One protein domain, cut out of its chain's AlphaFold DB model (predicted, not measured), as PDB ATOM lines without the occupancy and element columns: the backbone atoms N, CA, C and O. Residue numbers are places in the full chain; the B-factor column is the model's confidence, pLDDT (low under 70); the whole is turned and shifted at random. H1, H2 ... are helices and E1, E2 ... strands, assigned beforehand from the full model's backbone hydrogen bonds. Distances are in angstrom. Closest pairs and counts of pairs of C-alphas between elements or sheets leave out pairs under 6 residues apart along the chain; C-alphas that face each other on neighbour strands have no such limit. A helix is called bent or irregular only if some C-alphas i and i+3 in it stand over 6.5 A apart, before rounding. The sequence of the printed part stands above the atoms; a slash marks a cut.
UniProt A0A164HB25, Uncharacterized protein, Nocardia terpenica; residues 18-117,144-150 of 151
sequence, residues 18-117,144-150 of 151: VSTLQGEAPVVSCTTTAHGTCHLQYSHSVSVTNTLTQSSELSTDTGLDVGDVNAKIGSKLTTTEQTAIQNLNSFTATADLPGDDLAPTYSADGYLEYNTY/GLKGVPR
ATOM      1  N   VAL A  18     332.965 178.464 202.349       84.69
ATOM      2  CA  VAL A  18     331.802 179.273 201.973       84.69
ATOM      3  C   VAL A  18     332.070 179.898 200.609       84.69
ATOM      4  O   VAL A  18     333.121 180.508 200.408       84.69
ATOM      5  N   SER A  19     331.148 179.737 199.663       75.31
ATOM      6  CA  SER A  19     331.285 180.313 198.326       75.31
ATOM      7  C   SER A  19     329.969 180.878 197.797       75.31
ATOM      8  O   SER A  19     328.887 180.497 198.232       75.31
ATOM      9  N   THR A  20     330.087 181.810 196.852       80.44
ATOM     10  CA  THR A  20     328.986 182.187 195.955       80.44
ATOM     11  C   THR A  20     329.190 181.408 194.660       80.44
ATOM     12  O   THR A  20     330.337 181.230 194.231       80.44
ATOM     13  N   LEU A  21     328.115 180.913 194.049       73.38
ATOM     14  CA  LEU A  21     328.223 180.168 192.800       73.38
ATOM     15  C   LEU A  21     328.598 181.129 191.665       73.38
ATOM     16  O   LEU A  21     327.892 182.094 191.370       73.38
ATOM     17  N   GLN A  22     329.759 180.898 191.045       62.84
ATOM     18  CA  GLN A  22     330.240 181.756 189.964       62.84
ATOM     19  C   GLN A  22     329.321 181.656 188.743       62.84
ATOM     20  O   GLN A  22     329.035 180.562 188.264       62.84
ATOM     21  N   GLY A  23     328.913 182.809 188.210       66.44
ATOM     22  CA  GLY A  23     328.051 182.895 187.030       66.44
ATOM     23  C   GLY A  23     326.552 182.872 187.329       66.44
ATOM     24  O   GLY A  23     325.766 183.029 186.398       66.44
ATOM     25  N   GLU A  24     326.143 182.728 188.593       73.88
ATOM     26  CA  GLU A  24     324.739 182.907 188.959       73.88
ATOM     27  C   GLU A  24     324.330 184.381 188.922       73.88
ATOM     28  O   GLU A  24     325.079 185.278 189.319       73.88
ATOM     29  N   ALA A  25     323.115 184.623 188.426       82.56
ATOM     30  CA  ALA A  25     322.481 185.930 188.499       82.56
ATOM     31  C   ALA A  25     322.159 186.276 189.965       82.56
ATOM     32  O   ALA A  25     321.907 185.373 190.768       82.56
ATOM     33  N   PRO A  26     322.129 187.568 190.327       88.38
ATOM     34  CA  PRO A  26     321.732 187.961 191.670       88.38
ATOM     35  C   PRO A  26     320.293 187.526 191.959       88.38
ATOM     36  O   PRO A  26     319.415 187.618 191.101       88.38
ATOM     37  N   VAL A  27     320.051 187.062 193.183       87.19
ATOM     38  CA  VAL A  27     318.729 186.566 193.604       87.19
ATOM     39  C   VAL A  27     317.818 187.682 194.112       87.19
ATOM     40  O   VAL A  27     316.602 187.516 194.181       87.19
ATOM     41  N   VAL A  28     318.401 188.821 194.478       91.19
ATOM     42  CA  VAL A  28     317.702 190.035 194.900       91.19
ATOM     43  C   VAL A  28     318.598 191.239 194.630       91.19
ATOM     44  O   VAL A  28     319.818 191.115 194.585       91.19
ATOM     45  N   SER A  29     318.002 192.411 194.466       93.75
ATOM     46  CA  SER A  29     318.728 193.661 194.283       93.75
ATOM     47  C   SER A  29     318.055 194.771 195.068       93.75
ATOM     48  O   SER A  29     316.847 194.731 195.297       93.75
ATOM     49  N   CYS A  30     318.819 195.792 195.434       93.56
ATOM     50  CA  CYS A  30     318.288 196.977 196.085       93.56
ATOM     51  C   CYS A  30     318.964 198.246 195.557       93.56
ATOM     52  O   CYS A  30     320.032 198.229 194.937       93.56
ATOM     53  N   THR A  31     318.306 199.377 195.780       93.06
ATOM     54  CA  THR A  31     318.838 200.715 195.519       93.06
ATOM     55  C   THR A  31     318.426 201.604 196.676       93.06
ATOM     56  O   THR A  31     317.319 201.474 197.197       93.06
ATOM     57  N   THR A  32     319.327 202.476 197.101       92.88
ATOM     58  CA  THR A  32     319.141 203.353 198.250       92.88
ATOM     59  C   THR A  32     319.677 204.755 197.949       92.88
ATOM     60  O   THR A  32     320.013 205.078 196.810       92.88
ATOM     61  N   THR A  33     319.699 205.620 198.958       89.19
ATOM     62  CA  THR A  33     320.332 206.948 198.893       89.19
ATOM     63  C   THR A  33     321.654 206.929 199.660       89.19
ATOM     64  O   THR A  33     321.904 205.982 200.398       89.19
ATOM     65  N   ALA A  34     322.484 207.970 199.536       82.94
ATOM     66  CA  ALA A  34     323.794 208.034 200.200       82.94
ATOM     67  C   ALA A  34     323.745 207.719 201.704       82.94
ATOM     68  O   ALA A  34     324.573 206.974 202.203       82.94
ATOM     69  N   HIS A  35     322.713 208.194 202.402       86.12
ATOM     70  CA  HIS A  35     322.537 207.956 203.840       86.12
ATOM     71  C   HIS A  35     321.472 206.899 204.162       86.12
ATOM     72  O   HIS A  35     321.081 206.746 205.317       86.12
ATOM     73  N   GLY A  36     320.948 206.215 203.144       89.19
ATOM     74  CA  GLY A  36     320.000 205.125 203.325       89.19
ATOM     75  C   GLY A  36     320.705 203.785 203.521       89.19
ATOM     76  O   GLY A  36     321.900 203.654 203.281       89.19
ATOM     77  N   THR A  37     319.943 202.767 203.913       93.38
ATOM     78  CA  THR A  37     320.414 201.376 203.952       93.38
ATOM     79  C   THR A  37     319.770 200.602 202.813       93.38
ATOM     80  O   THR A  37     318.604 200.810 202.475       93.38
ATOM     81  N   CYS A  38     320.548 199.741 202.175       93.25
ATOM     82  CA  CYS A  38     320.089 198.824 201.150       93.25
ATOM     83  C   CYS A  38     319.772 197.490 201.833       93.25
ATOM     84  O   CYS A  38     320.687 196.776 202.236       93.25
ATOM     85  N   HIS A  39     318.482 197.198 202.001       94.38
ATOM     86  CA  HIS A  39     318.003 195.969 202.631       94.38
ATOM     87  C   HIS A  39     317.769 194.902 201.561       94.38
ATOM     88  O   HIS A  39     316.865 195.032 200.731       94.38
ATOM     89  N   LEU A  40     318.585 193.853 201.568       92.31
ATOM     90  CA  LEU A  40     318.418 192.688 200.711       92.31
ATOM     91  C   LEU A  40     317.783 191.573 201.536       92.31
ATOM     92  O   LEU A  40     318.321 191.182 202.569       92.31
ATOM     93  N   GLN A  41     316.662 191.034 201.069       91.44
ATOM     94  CA  GLN A  41     316.016 189.875 201.675       91.44
ATOM     95  C   GLN A  41     315.699 188.853 200.595       91.44
ATOM     96  O   GLN A  41     315.069 189.169 199.586       91.44
ATOM     97  N   TYR A  42     316.104 187.615 200.842       85.31
ATOM     98  CA  TYR A  42     315.756 186.476 200.019       85.31
ATOM     99  C   TYR A  42     315.074 185.425 200.884       85.31
ATOM    100  O   TYR A  42     315.631 184.986 201.891       85.31
ATOM    101  N   SER A  43     313.877 185.016 200.475       83.25
ATOM    102  CA  SER A  43     313.140 183.914 201.081       83.25
ATOM    103  C   SER A  43     312.796 182.908 199.990       83.25
ATOM    104  O   SER A  43     312.115 183.248 199.023       83.25
ATOM    105  N   HIS A  44     313.260 181.672 200.146       70.38
ATOM    106  CA  HIS A  44     312.898 180.561 199.275       70.38
ATOM    107  C   HIS A  44     312.150 179.510 200.086       70.38
ATOM    108  O   HIS A  44     312.639 179.027 201.108       70.38
ATOM    109  N   SER A  45     310.948 179.177 199.623       51.44
ATOM    110  CA  SER A  45     310.085 178.156 200.210       51.44
ATOM    111  C   SER A  45     309.728 177.121 199.149       51.44
ATOM    112  O   SER A  45     308.574 176.991 198.748       51.44
ATOM    113  N   VAL A  46     310.731 176.427 198.628       48.22
ATOM    114  CA  VAL A  46     310.547 175.211 197.834       48.22
ATOM    115  C   VAL A  46     311.693 174.284 198.199       48.22
ATOM    116  O   VAL A  46     312.807 174.746 198.437       48.22
ATOM    117  N   SER A  47     311.389 172.986 198.284       42.91
ATOM    118  CA  SER A  47     312.355 171.913 198.489       42.91
ATOM    119  C   SER A  47     313.593 172.186 197.647       42.91
ATOM    120  O   SER A  47     313.540 172.053 196.419       42.91
ATOM    121  N   VAL A  48     314.690 172.578 198.297       41.53
ATOM    122  CA  VAL A  48     316.005 172.579 197.670       41.53
ATOM    123  C   VAL A  48     316.290 171.111 197.398       41.53
ATOM    124  O   VAL A  48     316.855 170.380 198.207       41.53
ATOM    125  N   THR A  49     315.811 170.650 196.243       44.47
ATOM    126  CA  THR A  49     316.425 169.538 195.546       44.47
ATOM    127  C   THR A  49     317.807 170.084 195.320       44.47
ATOM    128  O   THR A  49     317.958 170.937 194.449       44.47
ATOM    129  N   ASN A  50     318.750 169.756 196.211       45.59
ATOM    130  CA  ASN A  50     320.123 170.179 196.046       45.59
ATOM    131  C   ASN A  50     320.463 169.798 194.629       45.59
ATOM    132  O   ASN A  50     320.538 168.614 194.295       45.59
ATOM    133  N   THR A  51     320.555 170.817 193.787       42.22
ATOM    134  CA  THR A  51     321.082 170.705 192.459       42.22
ATOM    135  C   THR A  51     322.562 170.479 192.711       42.22
ATOM    136  O   THR A  51     323.391 171.357 192.515       42.22
ATOM    137  N   LEU A  52     322.907 169.253 193.140       42.38
ATOM    138  CA  LEU A  52     323.798 168.432 192.345       42.38
ATOM    139  C   LEU A  52     323.467 168.843 190.935       42.38
ATOM    140  O   LEU A  52     322.372 168.501 190.485       42.38
ATOM    141  N   THR A  53     324.270 169.743 190.352       42.44
ATOM    142  CA  THR A  53     324.150 170.143 188.953       42.44
ATOM    143  C   THR A  53     323.731 168.876 188.265       42.44
ATOM    144  O   THR A  53     324.504 167.929 188.405       42.44
ATOM    145  N   GLN A  54     322.476 168.789 187.792       39.84
ATOM    146  CA  GLN A  54     321.868 167.520 187.406       39.84
ATOM    147  C   GLN A  54     322.775 166.958 186.327       39.84
ATOM    148  O   GLN A  54     322.618 167.265 185.150       39.84
ATOM    149  N   SER A  55     323.797 166.203 186.717       37.78
ATOM    150  CA  SER A  55     324.585 165.457 185.787       37.78
ATOM    151  C   SER A  55     323.575 164.394 185.472       37.78
ATOM    152  O   SER A  55     323.256 163.561 186.323       37.78
ATOM    153  N   SER A  56     322.983 164.490 184.292       40.19
ATOM    154  CA  SER A  56     322.179 163.429 183.710       40.19
ATOM    155  C   SER A  56     322.852 162.066 183.934       40.19
ATOM    156  O   SER A  56     322.163 161.082 184.171       40.19
ATOM    157  N   GLU A  57     324.187 162.037 184.013       39.78
ATOM    158  CA  GLU A  57     325.031 160.904 184.411       39.78
ATOM    159  C   GLU A  57     324.699 160.274 185.789       39.78
ATOM    160  O   GLU A  57     324.724 159.056 185.921       39.78
ATOM    161  N   LEU A  58     324.314 161.043 186.816       49.09
ATOM    162  CA  LEU A  58     323.973 160.515 188.149       49.09
ATOM    163  C   LEU A  58     322.647 159.735 188.126       49.09
ATOM    164  O   LEU A  58     322.605 158.591 188.574       49.09
ATOM    165  N   SER A  59     321.568 160.302 187.578       48.84
ATOM    166  CA  SER A  59     320.249 159.649 187.621       48.84
ATOM    167  C   SER A  59     320.071 158.566 186.556       48.84
ATOM    168  O   SER A  59     319.378 157.581 186.807       48.84
ATOM    169  N   THR A  60     320.702 158.709 185.382       46.41
ATOM    170  CA  THR A  60     320.534 157.750 184.275       46.41
ATOM    171  C   THR A  60     321.617 156.678 184.205       46.41
ATOM    172  O   THR A  60     321.291 155.549 183.852       46.41
ATOM    173  N   ASP A  61     322.861 156.975 184.595       46.12
ATOM    174  CA  ASP A  61     323.990 156.040 184.435       46.12
ATOM    175  C   ASP A  61     324.296 155.247 185.723       46.12
ATOM    176  O   ASP A  61     324.881 154.160 185.683       46.12
ATOM    177  N   THR A  62     323.863 155.759 186.888       52.81
ATOM    178  CA  THR A  62     324.109 155.114 188.194       52.81
ATOM    179  C   THR A  62     322.863 154.582 188.906       52.81
ATOM    180  O   THR A  62     323.002 153.809 189.852       52.81
ATOM    181  N   GLY A  63     321.651 154.925 188.448       56.16
ATOM    182  CA  GLY A  63     320.389 154.456 189.044       56.16
ATOM    183  C   GLY A  63     320.129 154.965 190.467       56.16
ATOM    184  O   GLY A  63     319.282 154.417 191.168       56.16
ATOM    185  N   LEU A  64     320.867 155.989 190.904       61.69
ATOM    186  CA  LEU A  64     320.697 156.616 192.208       61.69
ATOM    187  C   LEU A  64     319.673 157.742 192.143       61.69
ATOM    188  O   LEU A  64     319.771 158.638 191.300       61.69
ATOM    189  N   ASP A  65     318.743 157.734 193.095       68.94
ATOM    190  CA  ASP A  65     317.877 158.878 193.342       68.94
ATOM    191  C   ASP A  65     318.658 160.000 194.047       68.94
ATOM    192  O   ASP A  65     319.490 159.769 194.933       68.94
ATOM    193  N   VAL A  66     318.385 161.244 193.657       66.75
ATOM    194  CA  VAL A  66     319.019 162.433 194.246       66.75
ATOM    195  C   VAL A  66     318.713 162.536 195.748       66.75
ATOM    196  O   VAL A  66     319.574 162.946 196.528       66.75
ATOM    197  N   GLY A  67     317.523 162.114 196.178       68.31
ATOM    198  CA  GLY A  67     317.127 162.031 197.580       68.31
ATOM    199  C   GLY A  67     317.973 161.044 198.386       68.31
ATOM    200  O   GLY A  67     318.399 161.380 199.493       68.31
ATOM    201  N   ASP A  68     318.305 159.882 197.820       71.44
ATOM    202  CA  ASP A  68     319.151 158.877 198.480       71.44
ATOM    203  C   ASP A  68     320.588 159.377 198.677       71.44
ATOM    204  O   ASP A  68     321.201 159.160 199.729       71.44
ATOM    205  N   VAL A  69     321.135 160.085 197.683       74.94
ATOM    206  CA  VAL A  69     322.456 160.720 197.792       74.94
ATOM    207  C   VAL A  69     322.435 161.800 198.871       74.94
ATOM    208  O   VAL A  69     323.313 161.813 199.738       74.94
ATOM    209  N   ASN A  70     321.407 162.650 198.883       74.50
ATOM    210  CA  ASN A  70     321.260 163.707 199.883       74.50
ATOM    211  C   ASN A  70     321.139 163.138 201.302       74.50
ATOM    212  O   ASN A  70     321.777 163.656 202.217       74.50
ATOM    213  N   ALA A  71     320.397 162.044 201.496       74.56
ATOM    214  CA  ALA A  71     320.300 161.366 202.789       74.56
ATOM    215  C   ALA A  71     321.656 160.793 203.243       74.56
ATOM    216  O   ALA A  71     322.065 160.983 204.393       74.56
ATOM    217  N   LYS A  72     322.398 160.142 202.331       78.50
ATOM    218  CA  LYS A  72     323.746 159.611 202.603       78.50
ATOM    219  C   LYS A  72     324.746 160.716 202.948       78.50
ATOM    220  O   LYS A  72     325.526 160.535 203.882       78.50
ATOM    221  N   ILE A  73     324.727 161.846 202.238       78.69
ATOM    222  CA  ILE A  73     325.562 163.012 202.567       78.69
ATOM    223  C   ILE A  73     325.136 163.582 203.922       78.69
ATOM    224  O   ILE A  73     325.978 163.718 204.803       78.69
ATOM    225  N   GLY A  74     323.836 163.827 204.122       75.56
ATOM    226  CA  GLY A  74     323.277 164.370 205.360       75.56
ATOM    227  C   GLY A  74     323.711 163.582 206.595       75.56
ATOM    228  O   GLY A  74     324.244 164.167 207.528       75.56
ATOM    229  N   SER A  75     323.613 162.250 206.566       79.00
ATOM    230  CA  SER A  75     324.053 161.388 207.678       79.00
ATOM    231  C   SER A  75     325.535 161.515 208.069       79.00
ATOM    232  O   SER A  75     325.906 161.121 209.173       79.00
ATOM    233  N   LYS A  76     326.390 162.043 207.183       81.00
ATOM    234  CA  LYS A  76     327.832 162.241 207.419       81.00
ATOM    235  C   LYS A  76     328.178 163.655 207.883       81.00
ATOM    236  O   LYS A  76     329.317 163.887 208.281       81.00
ATOM    237  N   LEU A  77     327.229 164.583 207.811       77.81
ATOM    238  CA  LEU A  77     327.396 165.961 208.254       77.81
ATOM    239  C   LEU A  77     327.076 166.096 209.745       77.81
ATOM    240  O   LEU A  77     326.423 165.237 210.340       77.81
ATOM    241  N   THR A  78     327.538 167.174 210.370       78.50
ATOM    242  CA  THR A  78     327.232 167.484 211.773       78.50
ATOM    243  C   THR A  78     325.742 167.772 211.967       78.50
ATOM    244  O   THR A  78     325.033 168.123 211.024       78.50
ATOM    245  N   THR A  79     325.242 167.678 213.205       74.12
ATOM    246  CA  THR A  79     323.827 167.948 213.514       74.12
ATOM    247  C   THR A  79     323.384 169.336 213.051       74.12
ATOM    248  O   THR A  79     322.313 169.464 212.474       74.12
ATOM    249  N   THR A  80     324.211 170.370 213.236       69.12
ATOM    250  CA  THR A  80     323.906 171.739 212.791       69.12
ATOM    251  C   THR A  80     323.745 171.823 211.274       69.12
ATOM    252  O   THR A  80     322.818 172.461 210.784       69.12
ATOM    253  N   GLU A  81     324.610 171.144 210.524       67.50
ATOM    254  CA  GLU A  81     324.567 171.106 209.059       67.50
ATOM    255  C   GLU A  81     323.382 170.271 208.556       67.50
ATOM    256  O   GLU A  81     322.709 170.666 207.606       67.50
ATOM    257  N   GLN A  82     323.063 169.163 209.228       69.50
ATOM    258  CA  GLN A  82     321.856 168.378 208.961       69.50
ATOM    259  C   GLN A  82     320.588 169.196 209.204       69.50
ATOM    260  O   GLN A  82     319.690 169.192 208.367       69.50
ATOM    261  N   THR A  83     320.522 169.930 210.317       66.62
ATOM    262  CA  THR A  83     319.412 170.836 210.622       66.62
ATOM    263  C   THR A  83     319.308 171.943 209.578       66.62
ATOM    264  O   THR A  83     318.206 172.233 209.126       66.62
ATOM    265  N   ALA A  84     320.429 172.516 209.130       63.75
ATOM    266  CA  ALA A  84     320.428 173.494 208.046       63.75
ATOM    267  C   ALA A  84     319.855 172.901 206.748       63.75
ATOM    268  O   ALA A  84     318.989 173.524 206.147       63.75
ATOM    269  N   ILE A  85     320.251 171.674 206.376       64.12
ATOM    270  CA  ILE A  85     319.725 170.948 205.205       64.12
ATOM    271  C   ILE A  85     318.225 170.655 205.340       64.12
ATOM    272  O   ILE A  85     317.468 170.866 204.398       64.12
ATOM    273  N   GLN A  86     317.777 170.187 206.505       61.09
ATOM    274  CA  GLN A  86     316.363 169.894 206.771       61.09
ATOM    275  C   GLN A  86     315.500 171.164 206.761       61.09
ATOM    276  O   GLN A  86     314.351 171.135 206.317       61.09
ATOM    277  N   ASN A  87     316.074 172.290 207.189       56.47
ATOM    278  CA  ASN A  87     315.425 173.596 207.207       56.47
ATOM    279  C   ASN A  87     315.514 174.343 205.865       56.47
ATOM    280  O   ASN A  87     314.954 175.431 205.751       56.47
ATOM    281  N   LEU A  88     316.121 173.760 204.820       58.16
ATOM    282  CA  LEU A  88     316.119 174.331 203.462       58.16
ATOM    283  C   LEU A  88     314.719 174.477 202.862       58.16
ATOM    284  O   LEU A  88     314.537 175.233 201.914       58.16
ATOM    285  N   ASN A  89     313.722 173.798 203.431       54.88
ATOM    286  CA  ASN A  89     312.317 174.002 203.085       54.88
ATOM    287  C   ASN A  89     311.833 175.436 203.383       54.88
ATOM    288  O   ASN A  89     310.826 175.871 202.825       54.88
ATOM    289  N   SER A  90     312.548 176.171 204.240       65.25
ATOM    290  CA  SER A  90     312.324 177.584 204.533       65.25
ATOM    291  C   SER A  90     313.664 178.275 204.799       65.25
ATOM    292  O   SER A  90     314.055 178.486 205.948       65.25
ATOM    293  N   PHE A  91     314.382 178.630 203.735       75.00
ATOM    294  CA  PHE A  91     315.588 179.442 203.861       75.00
ATOM    295  C   PHE A  91     315.223 180.919 203.724       75.00
ATOM    296  O   PHE A  91     314.629 181.335 202.728       75.00
ATOM    297  N   THR A  92     315.569 181.716 204.734       82.81
ATOM    298  CA  THR A  92     315.532 183.178 204.649       82.81
ATOM    299  C   THR A  92     316.899 183.718 205.012       82.81
ATOM    300  O   THR A  92     317.443 183.366 206.057       82.81
ATOM    301  N   ALA A  93     317.429 184.584 204.160       86.69
ATOM    302  CA  ALA A  93     318.653 185.313 204.423       86.69
ATOM    303  C   ALA A  93     318.475 186.789 204.101       86.69
ATOM    304  O   ALA A  93     317.765 187.171 203.166       86.69
ATOM    305  N   THR A  94     319.141 187.611 204.900       90.88
ATOM    306  CA  THR A  94     319.120 189.063 204.788       90.88
ATOM    307  C   THR A  94     320.536 189.604 204.790       90.88
ATOM    308  O   THR A  94     321.401 189.065 205.480       90.88
ATOM    309  N   ALA A  95     320.757 190.688 204.057       92.69
ATOM    310  CA  ALA A  95     321.998 191.444 204.085       92.69
ATOM    311  C   ALA A  95     321.683 192.937 204.007       92.69
ATOM    312  O   ALA A  95     320.912 193.361 203.146       92.69
ATOM    313  N   ASP A  96     322.315 193.718 204.877       93.69
ATOM    314  CA  ASP A  96     322.155 195.167 204.927       93.69
ATOM    315  C   ASP A  96     323.468 195.839 204.540       93.69
ATOM    316  O   ASP A  96     324.518 195.529 205.108       93.69
ATOM    317  N   LEU A  97     323.408 196.763 203.579       93.44
ATOM    318  CA  LEU A  97     324.563 197.557 203.158       93.44
ATOM    319  C   LEU A  97     324.283 199.051 203.355       93.44
ATOM    320  O   LEU A  97     323.299 199.553 202.796       93.44
ATOM    321  N   PRO A  98     325.117 199.772 204.125       92.81
ATOM    322  CA  PRO A  98     325.044 201.225 204.226       92.81
ATOM    323  C   PRO A  98     325.246 201.889 202.860       92.81
ATOM    324  O   PRO A  98     326.113 201.486 202.090       92.81
ATOM    325  N   GLY A  99     324.472 202.931 202.561       87.44
ATOM    326  CA  GLY A  99     324.546 203.663 201.293       87.44
ATOM    327  C   GLY A  99     325.920 204.276 201.019       87.44
ATOM    328  O   GLY A  99     326.344 204.307 199.864       87.44
ATOM    329  N   ASP A 100     326.645 204.669 202.069       89.12
ATOM    330  CA  ASP A 100     328.011 205.192 201.971       89.12
ATOM    331  C   ASP A 100     328.986 204.159 201.356       89.12
ATOM    332  O   ASP A 100     329.889 204.540 200.612       89.12
ATOM    333  N   ASP A 101     328.750 202.856 201.567       88.44
ATOM    334  CA  ASP A 101     329.553 201.755 201.003       88.44
ATOM    335  C   ASP A 101     329.150 201.392 199.559       88.44
ATOM    336  O   ASP A 101     329.814 200.590 198.896       88.44
ATOM    337  N   LEU A 102     328.046 201.962 199.063       90.38
ATOM    338  CA  LEU A 102     327.455 201.665 197.753       90.38
ATOM    339  C   LEU A 102     327.673 202.776 196.722       90.38
ATOM    340  O   LEU A 102     327.185 202.682 195.592       90.38
ATOM    341  N   ALA A 103     328.375 203.847 197.089       86.69
ATOM    342  CA  ALA A 103     328.700 204.917 196.161       86.69
ATOM    343  C   ALA A 103     329.527 204.389 194.962       86.69
ATOM    344  O   ALA A 103     330.364 203.500 195.122       86.69
ATOM    345  N   PRO A 104     329.344 204.947 193.749       89.19
ATOM    346  CA  PRO A 104     328.465 206.071 193.416       89.19
ATOM    347  C   PRO A 104     327.046 205.656 192.994       89.19
ATOM    348  O   PRO A 104     326.200 206.523 192.792       89.19
ATOM    349  N   THR A 105     326.787 204.361 192.801       91.06
ATOM    350  CA  THR A 105     325.519 203.880 192.229       91.06
ATOM    351  C   THR A 105     324.413 203.756 193.274       91.06
ATOM    352  O   THR A 105     323.239 203.705 192.914       91.06
ATOM    353  N   TYR A 106     324.784 203.705 194.558       93.25
ATOM    354  CA  TYR A 106     323.897 203.481 195.700       93.25
ATOM    355  C   TYR A 106     323.014 202.244 195.518       93.25
ATOM    356  O   TYR A 106     321.852 202.216 195.919       93.25
ATOM    357  N   SER A 107     323.560 201.215 194.871       94.44
ATOM    358  CA  SER A 107     322.833 199.997 194.537       94.44
ATOM    359  C   SER A 107     323.678 198.760 194.799       94.44
ATOM    360  O   SER A 107     324.904 198.781 194.677       94.44
ATOM    361  N   ALA A 108     323.008 197.678 195.180       94.94
ATOM    362  CA  ALA A 108     323.646 196.418 195.511       94.94
ATOM    363  C   ALA A 108     322.838 195.237 194.982       94.94
ATOM    364  O   ALA A 108     321.616 195.304 194.822       94.94
ATOM    365  N   ASP A 109     323.553 194.147 194.757       94.00
ATOM    366  CA  ASP A 109     323.024 192.854 194.368       94.00
ATOM    367  C   ASP A 109     323.298 191.826 195.464       94.00
ATOM    368  O   ASP A 109     324.389 191.778 196.027       94.00
ATOM    369  N   GLY A 110     322.302 191.004 195.771       91.06
ATOM    370  CA  GLY A 110     322.389 189.893 196.705       91.06
ATOM    371  C   GLY A 110     322.650 188.581 195.976       91.06
ATOM    372  O   GLY A 110     321.884 188.196 195.091       91.06
ATOM    373  N   TYR A 111     323.697 187.875 196.390       89.19
ATOM    374  CA  TYR A 111     324.055 186.541 195.909       89.19
ATOM    375  C   TYR A 111     323.951 185.544 197.055       89.19
ATOM    376  O   TYR A 111     324.333 185.861 198.181       89.19
ATOM    377  N   LEU A 112     323.454 184.337 196.789       85.50
ATOM    378  CA  LEU A 112     323.413 183.298 197.812       85.50
ATOM    379  C   LEU A 112     324.823 182.830 198.168       85.50
ATOM    380  O   LEU A 112     325.664 182.600 197.299       85.50
ATOM    381  N   GLU A 113     325.062 182.681 199.466       84.31
ATOM    382  CA  GLU A 113     326.260 182.042 199.992       84.31
ATOM    383  C   GLU A 113     325.950 180.607 200.376       84.31
ATOM    384  O   GLU A 113     324.920 180.327 200.992       84.31
ATOM    385  N   TYR A 114     326.875 179.709 200.054       81.06
ATOM    386  CA  TYR A 114     326.740 178.283 200.282       81.06
ATOM    387  C   TYR A 114     327.920 177.741 201.073       81.06
ATOM    388  O   TYR A 114     329.076 177.935 200.688       81.06
ATOM    389  N   ASN A 115     327.633 176.946 202.102       79.81
ATOM    390  CA  ASN A 115     328.591 175.964 202.580       79.81
ATOM    391  C   ASN A 115     328.768 174.912 201.489       79.81
ATOM    392  O   ASN A 115     327.821 174.229 201.101       79.81
ATOM    393  N   THR A 116     329.990 174.798 200.988       81.38
ATOM    394  CA  THR A 116     330.341 173.882 199.910       81.38
ATOM    395  C   THR A 116     331.020 172.659 200.497       81.38
ATOM    396  O   THR A 116     332.030 172.773 201.194       81.38
ATOM    397  N   TYR A 117     330.492 171.486 200.176       80.00
ATOM    398  CA  TYR A 117     331.076 170.203 200.529       80.00
ATOM    399  C   TYR A 117     331.506 169.477 199.267       80.00
ATOM    400  O   TYR A 117     330.792 169.472 198.269       80.00
ATOM    401  N   GLY A 144     323.621 181.912 203.654       84.81
ATOM    402  CA  GLY A 144     323.484 183.353 203.766       84.81
ATOM    403  C   GLY A 144     323.214 184.053 202.448       84.81
ATOM    404  O   GLY A 144     322.984 183.435 201.407       84.81
ATOM    405  N   LEU A 145     323.244 185.376 202.536       89.00
ATOM    406  CA  LEU A 145     323.136 186.282 201.412       89.00
ATOM    407  C   LEU A 145     324.310 187.251 201.490       89.00
ATOM    408  O   LEU A 145     324.508 187.920 202.501       89.00
ATOM    409  N   LYS A 146     325.062 187.351 200.402       90.81
ATOM    410  CA  LYS A 146     326.141 188.313 200.247       90.81
ATOM    411  C   LYS A 146     325.668 189.480 199.407       90.81
ATOM    412  O   LYS A 146     325.368 189.312 198.227       90.81
ATOM    413  N   GLY A 147     325.662 190.666 199.999       90.88
ATOM    414  CA  GLY A 147     325.515 191.907 199.254       90.88
ATOM    415  C   GLY A 147     326.808 192.290 198.542       90.88
ATOM    416  O   GLY A 147     327.886 192.264 199.136       90.88
ATOM    417  N   VAL A 148     326.701 192.659 197.272       92.00
ATOM    418  CA  VAL A 148     327.805 193.147 196.447       92.00
ATOM    419  C   VAL A 148     327.394 194.489 195.836       92.00
ATOM    420  O   VAL A 148     326.372 194.542 195.147       92.00
ATOM    421  N   PRO A 149     328.159 195.572 196.058       91.94
ATOM    422  CA  PRO A 149     327.895 196.858 195.420       91.94
ATOM    423  C   PRO A 149     327.953 196.743 193.893       91.94
ATOM    424  O   PRO A 149     328.865 196.112 193.346       91.94
ATOM    425  N   ARG A 150     327.009 197.381 193.194       89.12
ATOM    426  CA  ARG A 150     327.070 197.485 191.731       89.12
ATOM    427  C   ARG A 150     328.103 198.531 191.331       89.12
ATOM    428  O   ARG A 150     328.075 199.656 191.832       89.12
TER     429      ARG A 150
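This is residues 18 to 117 and 144 to 150 of the 151 residues of an uncharacterized protein of Nocardia terpenica (UniProt A0A164HB25). A small sandwich of two antiparallel sheets, the long two-stranded ribbon E3 and E4 face to face with the strongly twisted sheet of E1, E2, E5 and E6, has H4 at one end; between E3 and E4 the backbone makes a loose excursion with H1, H2 and H3 at the other end of the long axis. Residues 59 to 65, of which 59 to 61 belong to H1, stick out free. The 107 printed residues have four named helices and six named strands, in the order E1 E2 E3 H1 H2 H3 E4 H4 E5 E6, and the class is mixed. The whole is loose, with a radius of gyration of the C-alphas of 17.2 A, and spans 54 by 29 by 22 A.

Start at E1, residues 18 to 20, antiparallel to E5, residues 107 to 117, with N 19 and O 114 2.9 A apart. E2, residues 28 to 31, is antiparallel to E5 on the same side as E1, with N 30 and O 108 2.9 A apart. On the other side of E5 find E6, residues 144 to 149, antiparallel, with N 111 and O 146 2.9 A apart. E3, residues 37 to 44, and E4, residues 91 to 98, are antiparallel, with N 40 and O 95 2.9 A apart. The parts of the two sheets that face each other are 7.2 A apart centre to centre; the closest C-alphas of E4 and E6, Ala 93 and Gly 144, are 5.3 A apart. H1, residues 56 to 61, is close to but not clearly touching H2, residues 66 to 74; their closest C-alphas, Ser 59 and Val 66, are 7.3 A apart. H2 and H3, residues 79 to 90, form a helical hairpin and only just touch, with 3 pairs of C-alphas within 8 A, through residues 81 to 85 of H3 alone; Gly 74 and Gln 82 are closest, 5.6 A between C-alphas. H4, residues 99 to 102, only grazes the four-stranded sheet. Every O i to N i+4 pair is within hydrogen-bond range in H1 and H2, 6 of 8 are in H3, and H4 is too short for one.

Find C-alpha 18 at (331.802, 179.273, 201.973), where E1 begins. E3 runs 22.6 A, E4 23.7 A and H3 17.5 A; H3 is only just irregular, with C-alphas 86 and 89 6.8 A apart. E5 runs 31.5 A to C-alpha 117 at (331.076, 170.203, 200.529), and E6 ends at C-alpha 149 at (327.895, 196.858, 195.420).

The two C-alphas farthest apart, His 35 and Gly 63, are 55.5 A apart. Residues 118 to 143 are not printed, and C-alphas 117 and 144 are 15.5 A apart across the cut. The link from E3 to H1, 11 residues, is long. Look for low confidence, pLDDT under 70, at residues 22 to 23, 45 to 67 and 80 to 90; the mean of the printed part is 75.1.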